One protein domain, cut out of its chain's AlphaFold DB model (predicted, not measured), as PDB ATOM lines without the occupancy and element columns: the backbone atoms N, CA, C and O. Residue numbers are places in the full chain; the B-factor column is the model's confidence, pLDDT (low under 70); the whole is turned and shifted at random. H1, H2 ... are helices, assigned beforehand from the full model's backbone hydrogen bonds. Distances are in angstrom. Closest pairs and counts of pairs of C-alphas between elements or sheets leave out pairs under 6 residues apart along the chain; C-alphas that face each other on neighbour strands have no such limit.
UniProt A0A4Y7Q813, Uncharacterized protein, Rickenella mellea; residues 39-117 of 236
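Overview. This is residues 39 to 117 of the 236 residues of an uncharacterized protein of Rickenella mellea (UniProt A0A4Y7Q813). This is a compact body with little regular structure, built mostly of long loops, with the longest helix, H3, along one side and the short H2 packed on it. H1 lies away from H3 among the loops. The printed part has 79 residues with three named helices, H1, H2 and H3 in chain order, and no named strand; the class is all helix, with only 26 residues in named elements. The radius of gyration of the C-alphas is 10.5 A, and the spans are 28 by 23 by 21 A.

Along the chain. Find C-alpha 103 at (230.305, 207.574, 180.767); from there H3, residues 103 to 116, runs 19.6 A to C-alpha 116 at (245.980, 211.801, 169.733). H2 is residues 81 to 85. H1, residues 61 to 67, begins at C-alpha 61 at (245.068, 202.781, 176.184) and runs 10.4 A.

Arrangement. H3 touches H2 with residues 105 to 109 alone; the closest C-alphas, of Val 82 and Ala 109, are 5.3 A apart. H1 and H2 only just touch, with 3 pairs of C-alphas within 8 A, the closest those of Pro 61 and Ala 83 at 5.1 A. H1 and H3 are only just apart, at 8.3 A. Every O i to N i+4 pair is within hydrogen-bond range in H2 and H3, and 2 of 3 in H1.

Size, cuts and confidence. The farthest C-alphas, of Pro 76 and Gly 117, are 31.9 A apart. The printed part has no cut, and both links are long. Look for pLDDT under 70 at residues 89 and 116.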
ATOM      1  N   PRO A  39     251.368 206.291 189.450       84.44
ATOM      2  CA  PRO A  39     250.811 205.103 190.095       84.44
ATOM      3  C   PRO A  39     249.281 205.137 190.077       84.44
ATOM      4  O   PRO A  39     248.689 206.203 190.208       84.44
ATOM      5  N   CYS A  40     248.638 203.983 189.966       87.25
ATOM      6  CA  CYS A  40     247.184 203.872 189.980       87.25
ATOM      7  C   CYS A  40     246.734 202.549 190.597       87.25
ATOM      8  O   CYS A  40     247.477 201.570 190.637       87.25
ATOM      9  N   THR A  41     245.494 202.537 191.076       89.31
ATOM     10  CA  THR A  41     244.843 201.347 191.640       89.31
ATOM     11  C   THR A  41     243.642 200.891 190.822       89.31
ATOM     12  O   THR A  41     243.211 199.752 190.952       89.31
ATOM     13  N   GLN A  42     243.124 201.763 189.958       89.38
ATOM     14  CA  GLN A  42     241.986 201.515 189.079       89.38
ATOM     15  C   GLN A  42     242.043 202.462 187.871       89.38
ATOM     16  O   GLN A  42     242.671 203.522 187.917       89.38
ATOM     17  N   ASP A  43     241.355 202.111 186.784       84.75
ATOM     18  CA  ASP A  43     241.394 202.858 185.517       84.75
ATOM     19  C   ASP A  43     240.955 204.324 185.653       84.75
ATOM     20  O   ASP A  43     241.510 205.201 184.991       84.75
ATOM     21  N   SER A  44     240.009 204.609 186.552       81.81
ATOM     22  CA  SER A  44     239.517 205.969 186.803       81.81
ATOM     23  C   SER A  44     240.522 206.885 187.502       81.81
ATOM     24  O   SER A  44     240.291 208.091 187.545       81.81
ATOM     25  N   ASP A  45     241.619 206.348 188.040       80.81
ATOM     26  CA  ASP A  45     242.700 207.164 188.604       80.81
ATOM     27  C   ASP A  45     243.521 207.833 187.489       80.81
ATOM     28  O   ASP A  45     244.144 208.874 187.705       80.81
ATOM     29  N   CYS A  46     243.472 207.278 186.275       81.88
ATOM     30  CA  CYS A  46     244.260 207.703 185.128       81.88
ATOM     31  C   CYS A  46     243.478 208.629 184.200       81.88
ATOM     32  O   CYS A  46     242.346 208.340 183.813       81.88
ATOM     33  N   GLN A  47     244.111 209.714 183.752       79.31
ATOM     34  CA  GLN A  47     243.480 210.685 182.851       79.31
ATOM     35  C   GLN A  47     243.008 210.052 181.527       79.31
ATOM     36  O   GLN A  47     241.947 210.396 181.014       79.31
ATOM     37  N   GLN A  48     243.781 209.094 181.003       85.19
ATOM     38  CA  GLN A  48     243.466 208.344 179.779       85.19
ATOM     39  C   GLN A  48     242.607 207.091 180.037       85.19
ATOM     40  O   GLN A  48     242.396 206.293 179.128       85.19
ATOM     41  N   GLY A  49     242.119 206.906 181.271       88.38
ATOM     42  CA  GLY A  49     241.204 205.823 181.640       88.38
ATOM     43  C   GLY A  49     241.811 204.423 181.580       88.38
ATOM     44  O   GLY A  49     241.087 203.464 181.334       88.38
ATOM     45  N   CYS A  50     243.130 204.294 181.745       93.50
ATOM     46  CA  CYS A  50     243.809 203.006 181.725       93.50
ATOM     47  C   CYS A  50     244.911 202.939 182.782       93.50
ATOM     48  O   CYS A  50     245.947 203.600 182.669       93.50
ATOM     49  N   CYS A  51     244.678 202.109 183.792       94.94
ATOM     50  CA  CYS A  51     245.661 201.687 184.767       94.94
ATOM     51  C   CYS A  51     246.252 200.348 184.318       94.94
ATOM     52  O   CYS A  51     245.572 199.321 184.345       94.94
ATOM     53  N   ALA A  52     247.505 200.372 183.867       94.81
ATOM     54  CA  ALA A  52     248.210 199.241 183.277       94.81
ATOM     55  C   ALA A  52     248.129 197.983 184.156       94.81
ATOM     56  O   ALA A  52     248.579 197.987 185.305       94.81
ATOM     57  N   PHE A  53     247.595 196.901 183.589       96.12
ATOM     58  CA  PHE A  53     247.213 195.686 184.308       96.12
ATOM     59  C   PHE A  53     248.375 195.044 185.070       96.12
ATOM     60  O   PHE A  53     248.197 194.585 186.193       96.12
ATOM     61  N   THR A  54     249.571 195.041 184.478       92.94
ATOM     62  CA  THR A  54     250.756 194.415 185.084       92.94
ATOM     63  C   THR A  54     251.516 195.357 186.018       92.94
ATOM     64  O   THR A  54     252.100 194.912 187.004       92.94
ATOM     65  N   THR A  55     251.552 196.657 185.711       92.69
ATOM     66  CA  THR A  55     252.499 197.588 186.348       92.69
ATOM     67  C   THR A  55     251.869 198.527 187.371       92.69
ATOM     68  O   THR A  55     252.612 199.136 188.141       92.69
ATOM     69  N   GLY A  56     250.538 198.663 187.398       93.25
ATOM     70  CA  GLY A  56     249.849 199.595 188.299       93.25
ATOM     71  C   GLY A  56     250.207 201.051 188.012       93.25
ATOM     72  O   GLY A  56     250.297 201.874 188.924       93.25
ATOM     73  N   LYS A  57     250.484 201.362 186.741       89.62
ATOM     74  CA  LYS A  57     250.823 202.706 186.273       89.62
ATOM     75  C   LYS A  57     249.860 203.161 185.195       89.62
ATOM     76  O   LYS A  57     249.433 202.375 184.358       89.62
ATOM     77  N   CYS A  58     249.543 204.442 185.167       87.00
ATOM     78  CA  CYS A  58     248.713 204.982 184.109       87.00
ATOM     79  C   CYS A  58     249.427 204.887 182.765       87.00
ATOM     80  O   CYS A  58     250.602 205.235 182.646       87.00
ATOM     81  N   ALA A  59     248.713 204.439 181.742       86.38
ATOM     82  CA  ALA A  59     249.254 204.255 180.406       86.38
ATOM     83  C   ALA A  59     248.264 204.755 179.355       86.38
ATOM     84  O   ALA A  59     247.067 204.883 179.616       86.38
ATOM     85  N   GLY A  60     248.772 205.045 178.158       85.81
ATOM     86  CA  GLY A  60     247.894 205.257 177.015       85.81
ATOM     87  C   GLY A  60     247.176 203.950 176.673       85.81
ATOM     88  O   GLY A  60     247.820 202.896 176.705       85.81
ATOM     89  N   PRO A  61     245.876 203.985 176.336       87.62
ATOM     90  CA  PRO A  61     245.068 202.781 176.184       87.62
ATOM     91  C   PRO A  61     245.654 201.817 175.148       87.62
ATOM     92  O   PRO A  61     245.722 200.630 175.421       87.62
ATOM     93  N   ALA A  62     246.183 202.297 174.016       87.69
ATOM     94  CA  ALA A  62     246.853 201.438 173.029       87.69
ATOM     95  C   ALA A  62     248.173 200.824 173.532       87.69
ATOM     96  O   ALA A  62     248.469 199.657 173.272       87.69
ATOM     97  N   ILE A  63     248.979 201.606 174.255       86.69
ATOM     98  CA  ILE A  63     250.282 201.156 174.762       86.69
ATOM     99  C   ILE A  63     250.093 200.087 175.836       86.69
ATOM    100  O   ILE A  63     250.767 199.059 175.792       86.69
ATOM    101  N   ALA A  64     249.121 200.276 176.730       88.88
ATOM    102  CA  ALA A  64     248.802 199.303 177.765       88.88
ATOM    103  C   ALA A  64     248.453 197.929 177.178       88.88
ATOM    104  O   ALA A  64     248.850 196.897 177.720       88.88
ATOM    105  N   GLN A  65     247.771 197.899 176.026       90.38
ATOM    106  CA  GLN A  65     247.436 196.637 175.372       90.38
ATOM    107  C   GLN A  65     248.654 195.864 174.862       90.38
ATOM    108  O   GLN A  65     248.647 194.635 174.874       90.38
ATOM    109  N   THR A  66     249.687 196.563 174.397       85.38
ATOM    110  CA  THR A  66     250.856 195.929 173.769       85.38
ATOM    111  C   THR A  66     251.991 195.672 174.751       85.38
ATOM    112  O   THR A  66     252.784 194.759 174.533       85.38
ATOM    113  N   ARG A  67     252.078 196.451 175.835       85.38
ATOM    114  CA  ARG A  67     253.201 196.397 176.780       85.38
ATOM    115  C   ARG A  67     252.846 195.946 178.188       85.38
ATOM    116  O   ARG A  67     253.722 195.417 178.864       85.38
ATOM    117  N   ASP A  68     251.606 196.144 178.618       89.12
ATOM    118  CA  ASP A  68     251.228 195.991 180.026       89.12
ATOM    119  C   ASP A  68     250.136 194.939 180.268       89.12
ATOM    120  O   ASP A  68     249.685 194.763 181.402       89.12
ATOM    121  N   GLY A  69     249.727 194.218 179.220       90.38
ATOM    122  CA  GLY A  69     248.695 193.184 179.302       90.38
ATOM    123  C   GLY A  69     247.262 193.729 179.344       90.38
ATOM    124  O   GLY A  69     246.341 192.968 179.619       90.38
ATOM    125  N   GLY A  70     247.058 195.015 179.043       93.38
ATOM    126  CA  GLY A  70     245.764 195.702 179.078       93.38
ATOM    127  C   GLY A  70     245.598 196.654 180.265       93.38
ATOM    128  O   GLY A  70     246.562 196.970 180.961       93.38
ATOM    129  N   CYS A  71     244.373 197.131 180.470       94.38
ATOM    130  CA  CYS A  71     243.977 198.031 181.556       94.38
ATOM    131  C   CYS A  71     243.312 197.262 182.714       94.38
ATOM    132  O   CYS A  71     242.961 196.088 182.567       94.38
ATOM    133  N   GLY A  72     243.094 197.921 183.851       93.44
ATOM    134  CA  GLY A  72     242.403 197.364 185.009       93.44
ATOM    135  C   GLY A  72     243.311 196.673 186.027       93.44
ATOM    136  O   GLY A  72     243.008 195.549 186.424       93.44
ATOM    137  N   PHE A  73     244.412 197.307 186.444       94.81
ATOM    138  CA  PHE A  73     245.257 196.818 187.547       94.81
ATOM    139  C   PHE A  73     244.437 196.349 188.761       94.81
ATOM    140  O   PHE A  73     243.454 196.982 189.139       94.81
ATOM    141  N   GLY A  74     244.836 195.226 189.363       87.00
ATOM    142  CA  GLY A  74     244.151 194.638 190.520       87.00
ATOM    143  C   GLY A  74     242.853 193.886 190.198       87.00
ATOM    144  O   GLY A  74     242.351 193.161 191.058       87.00
ATOM    145  N   ASN A  75     242.326 193.986 188.973       90.69
ATOM    146  CA  ASN A  75     241.175 193.188 188.559       90.69
ATOM    147  C   ASN A  75     241.575 191.729 188.266       90.69
ATOM    148  O   ASN A  75     242.711 191.454 187.883       90.69
ATOM    149  N   PRO A  76     240.630 190.772 188.346       91.38
ATOM    150  CA  PRO A  76     240.899 189.374 187.999       91.38
ATOM    151  C   PRO A  76     241.278 189.153 186.528       91.38
ATOM    152  O   PRO A  76     241.893 188.143 186.193       91.38
ATOM    153  N   LYS A  77     240.857 190.058 185.637       92.62
ATOM    154  CA  LYS A  77     241.133 190.017 184.197       92.62
ATOM    155  C   LYS A  77     241.384 191.431 183.672       92.62
ATOM    156  O   LYS A  77     240.716 192.356 184.144       92.62
ATOM    157  N   PRO A  78     242.277 191.597 182.682       95.94
ATOM    158  CA  PRO A  78     242.477 192.887 182.050       95.94
ATOM    159  C   PRO A  78     241.259 193.299 181.220       95.94
ATOM    160  O   PRO A  78     240.437 192.478 180.795       95.94
ATOM    161  N   ASN A  79     241.168 194.591 180.938       94.00
ATOM    162  CA  ASN A  79     240.209 195.145 179.996       94.00
ATOM    163  C   ASN A  79     240.908 195.954 178.893       94.00
ATOM    164  O   ASN A  79     242.114 196.199 178.937       94.00
ATOM    165  N   CYS A  80     240.142 196.316 177.871       95.19
ATOM    166  CA  CYS A  80     240.564 197.181 176.773       95.19
ATOM    167  C   CYS A  80     239.476 198.212 176.434       95.19
ATOM    168  O   CYS A  80     239.338 198.605 175.278       95.19
ATOM    169  N   ASN A  81     238.674 198.633 177.419       92.62
ATOM    170  CA  ASN A  81     237.439 199.390 177.184       92.62
ATOM    171  C   ASN A  81     237.679 200.704 176.424       92.62
ATOM    172  O   ASN A  81     237.019 200.959 175.419       92.62
ATOM    173  N   VAL A  82     238.662 201.508 176.846       91.38
ATOM    174  CA  VAL A  82     238.991 202.785 176.184       91.38
ATOM    175  C   VAL A  82     239.608 202.556 174.801       91.38
ATOM    176  O   VAL A  82     239.238 203.230 173.843       91.38
ATOM    177  N   ALA A  83     240.501 201.569 174.661       91.00
ATOM    178  CA  ALA A  83     241.092 201.216 173.368       91.00
ATOM    179  C   ALA A  83     240.022 200.752 172.364       91.00
ATOM    180  O   ALA A  83     240.041 201.155 171.205       91.00
ATOM    181  N   ALA A  84     239.059 199.947 172.814       91.75
ATOM    182  CA  ALA A  84     237.937 199.493 172.005       91.75
ATOM    183  C   ALA A  84     236.967 200.637 171.665       91.75
ATOM    184  O   ALA A  84     236.522 200.726 170.527       91.75
ATOM    185  N   ALA A  85     236.691 201.555 172.599       90.56
ATOM    186  CA  ALA A  85     235.877 202.744 172.327       90.56
ATOM    187  C   ALA A  85     236.508 203.670 171.267       90.56
ATOM    188  O   ALA A  85     235.795 204.357 170.543       90.56
ATOM    189  N   LEU A  86     237.836 203.654 171.138       89.44
ATOM    190  CA  LEU A  86     238.598 204.371 170.111       89.44
ATOM    191  C   LEU A  86     238.795 203.572 168.810       89.44
ATOM    192  O   LEU A  86     239.540 204.011 167.937       89.44
ATOM    193  N   ASN A  87     238.179 202.391 168.677       88.25
ATOM    194  CA  ASN A  87     238.415 201.453 167.572       88.25
ATOM    195  C   ASN A  87     239.896 201.077 167.368       88.25
ATOM    196  O   ASN A  87     240.325 200.743 166.263       88.25
ATOM    197  N   LEU A  88     240.695 201.082 168.438       83.19
ATOM    198  CA  LEU A  88     242.101 200.674 168.392       83.19
ATOM    199  C   LEU A  88     242.265 199.150 168.422       83.19
ATOM    200  O   LEU A  88     243.395 198.687 168.297       83.19
ATOM    201  N   ASN A  89     241.154 198.408 168.597       67.56
ATOM    202  CA  ASN A  89     240.842 196.972 168.405       67.56
ATOM    203  C   ASN A  89     241.936 195.915 168.663       67.56
ATOM    204  O   ASN A  89     241.780 194.746 168.319       67.56
ATOM    205  N   SER A  90     243.004 196.298 169.346       75.19
ATOM    206  CA  SER A  90     244.174 195.488 169.653       75.19
ATOM    207  C   SER A  90     244.121 195.113 171.127       75.19
ATOM    208  O   SER A  90     244.983 195.518 171.895       75.19
ATOM    209  N   CYS A  91     243.063 194.429 171.572       90.19
ATOM    210  CA  CYS A  91     242.982 194.010 172.971       90.19
ATOM    211  C   CYS A  91     244.133 193.047 173.289       90.19
ATOM    212  O   CYS A  91     244.512 192.212 172.467       90.19
ATOM    213  N   ALA A  92     244.691 193.169 174.493       92.19
ATOM    214  CA  ALA A  92     245.736 192.261 174.943       92.19
ATOM    215  C   ALA A  92     245.133 190.852 175.088       92.19
ATOM    216  O   ALA A  92     243.924 190.741 175.323       92.19
ATOM    217  N   PRO A  93     245.925 189.772 174.987       91.88
ATOM    218  CA  PRO A  93     245.420 188.424 175.223       91.88
ATOM    219  C   PRO A  93     244.682 188.318 176.565       91.88
ATOM    220  O   PRO A  93     245.220 188.663 177.613       91.88
ATOM    221  N   GLY A  94     243.428 187.858 176.525       89.75
ATOM    222  CA  GLY A  94     242.572 187.730 177.711       89.75
ATOM    223  C   GLY A  94     241.887 189.023 178.177       89.75
ATOM    224  O   GLY A  94     241.065 188.953 179.092       89.75
ATOM    225  N   ALA A  95     242.168 190.171 177.551       92.94
ATOM    226  CA  ALA A  95     241.479 191.424 177.838       92.94
ATOM    227  C   ALA A  95     240.091 191.473 177.188       92.94
ATOM    228  O   ALA A  95     239.883 190.966 176.086       92.94
ATOM    229  N   THR A  96     239.141 192.112 177.871       92.00
ATOM    230  CA  THR A  96     237.747 192.237 177.411       92.00
ATOM    231  C   THR A  96     237.317 193.699 177.260       92.00
ATOM    232  O   THR A  96     237.839 194.580 177.941       92.00
ATOM    233  N   SER A  97     236.374 193.965 176.356       90.06
ATOM    234  CA  SER A  97     235.809 195.296 176.069       90.06
ATOM    235  C   SER A  97     234.330 195.388 176.472       90.06
ATOM    236  O   SER A  97     233.479 195.820 175.698       90.06
ATOM    237  N   SER A  98     233.997 194.921 177.675       86.81
ATOM    238  CA  SER A  98     232.612 194.801 178.146       86.81
ATOM    239  C   SER A  98     231.957 196.124 178.555       86.81
ATOM    240  O   SER A  98     230.740 196.146 178.720       86.81
ATOM    241  N   ASP A  99     232.719 197.214 178.696       85.50
ATOM    242  CA  ASP A  99     232.211 198.500 179.193       85.50
ATOM    243  C   ASP A  99     232.566 199.691 178.282       85.50
ATOM    244  O   ASP A  99     232.920 200.779 178.725       85.50
ATOM    245  N   THR A 100     232.491 199.509 176.964       87.56
ATOM    246  CA  THR A 100     232.794 200.579 175.987       87.56
ATOM    247  C   THR A 100     231.798 201.741 176.002       87.56
ATOM    248  O   THR A 100     232.046 202.774 175.380       87.56
ATOM    249  N   THR A 101     230.662 201.597 176.685       83.00
ATOM    250  CA  THR A 101     229.572 202.584 176.687       83.00
ATOM    251  C   THR A 101     229.440 203.359 177.994       83.00
ATOM    252  O   THR A 101     228.681 204.329 178.021       83.00
ATOM    253  N   SER A 102     230.179 203.015 179.059       83.62
ATOM    254  CA  SER A 102     230.100 203.805 180.290       83.62
ATOM    255  C   SER A 102     230.578 205.234 180.078       83.62
ATOM    256  O   SER A 102     231.506 205.521 179.318       83.62
ATOM    257  N   ALA A 103     229.958 206.158 180.815       77.50
ATOM    258  CA  ALA A 103     230.305 207.574 180.767       77.50
ATOM    259  C   ALA A 103     231.792 207.826 181.084       77.50
ATOM    260  O   ALA A 103     232.397 208.729 180.507       77.50
ATOM    261  N   ALA A 104     232.392 207.018 181.966       76.56
ATOM    262  CA  ALA A 104     233.809 207.105 182.306       76.56
ATOM    263  C   ALA A 104     234.703 206.708 181.120       76.56
ATOM    264  O   ALA A 104     235.600 207.467 180.750       76.56
ATOM    265  N   VAL A 105     234.416 205.572 180.477       85.19
ATOM    266  CA  VAL A 105     235.166 205.098 179.307       85.19
ATOM    267  C   VAL A 105     235.001 206.047 178.126       85.19
ATOM    268  O   VAL A 105     235.988 206.388 177.486       85.19
ATOM    269  N   GLN A 106     233.794 206.553 177.883       86.12
ATOM    270  CA  GLN A 106     233.537 207.513 176.807       86.12
ATOM    271  C   GLN A 106     234.209 208.869 177.053       86.12
ATOM    272  O   GLN A 106     234.710 209.495 176.122       86.12
ATOM    273  N   SER A 107     234.290 209.315 178.310       79.00
ATOM    274  CA  SER A 107     235.022 210.538 178.666       79.00
ATOM    275  C   SER A 107     236.529 210.378 178.461       79.00
ATOM    276  O   SER A 107     237.168 211.273 177.905       79.00
ATOM    277  N   ALA A 108     237.090 209.232 178.858       81.81
ATOM    278  CA  ALA A 108     238.493 208.901 178.626       81.81
ATOM    279  C   ALA A 108     238.801 208.736 177.129       81.81
ATOM    280  O   ALA A 108     239.776 209.292 176.636       81.81
ATOM    281  N   ALA A 109     237.938 208.047 176.381       87.62
ATOM    282  CA  ALA A 109     238.074 207.876 174.940       87.62
ATOM    283  C   ALA A 109     237.991 209.223 174.212       87.62
ATOM    284  O   ALA A 109     238.832 209.514 173.373       87.62
ATOM    285  N   LYS A 110     237.059 210.106 174.581       83.62
ATOM    286  CA  LYS A 110     237.002 211.469 174.033       83.62
ATOM    287  C   LYS A 110     238.273 212.264 174.332       83.62
ATOM    288  O   LYS A 110     238.769 212.957 173.450       83.62
ATOM    289  N   PHE A 111     238.803 212.153 175.547       78.38
ATOM    290  CA  PHE A 111     240.055 212.808 175.917       78.38
ATOM    291  C   PHE A 111     241.226 212.320 175.058       78.38
ATOM    292  O   PHE A 111     241.928 213.131 174.463       78.38
ATOM    293  N   VAL A 112     241.401 211.003 174.947       80.69
ATOM    294  CA  VAL A 112     242.466 210.395 174.137       80.69
ATOM    295  C   VAL A 112     242.267 210.701 172.649       80.69
ATOM    296  O   VAL A 112     243.223 211.017 171.961       80.69
ATOM    297  N   SER A 113     241.028 210.709 172.156       83.38
ATOM    298  CA  SER A 113     240.678 211.130 170.793       83.38
ATOM    299  C   SER A 113     241.127 212.565 170.501       83.38
ATOM    300  O   SER A 113     241.728 212.824 169.462       83.38
ATOM    301  N   GLN A 114     240.878 213.495 171.428       76.44
ATOM    302  CA  GLN A 114     241.335 214.880 171.307       76.44
ATOM    303  C   GLN A 114     242.862 214.984 171.393       76.44
ATOM    304  O   GLN A 114     243.453 215.740 170.630       76.44
ATOM    305  N   LEU A 115     243.480 214.228 172.305       70.31
ATOM    306  CA  LEU A 115     244.923 214.209 172.531       70.31
ATOM    307  C   LEU A 115     245.681 213.659 171.316       70.31
ATOM    308  O   LEU A 115     246.611 214.291 170.833       70.31
ATOM    309  N   ASP A 116     245.254 212.524 170.779       69.06
ATOM    310  CA  ASP A 116     245.980 211.801 169.733       69.06
ATOM    311  C   ASP A 116     245.445 212.104 168.322       69.06
ATOM    312  O   ASP A 116     245.933 211.556 167.335       69.06
ATOM    313  N   GLY A 117     244.411 212.944 168.206       70.31
ATOM    314  CA  GLY A 117     243.731 213.216 166.936       70.31
ATOM    315  C   GLY A 117     243.038 211.986 166.338       70.31
ATOM    316  O   GLY A 117     242.748 211.958 165.143       70.31
TER     317      GLY A 117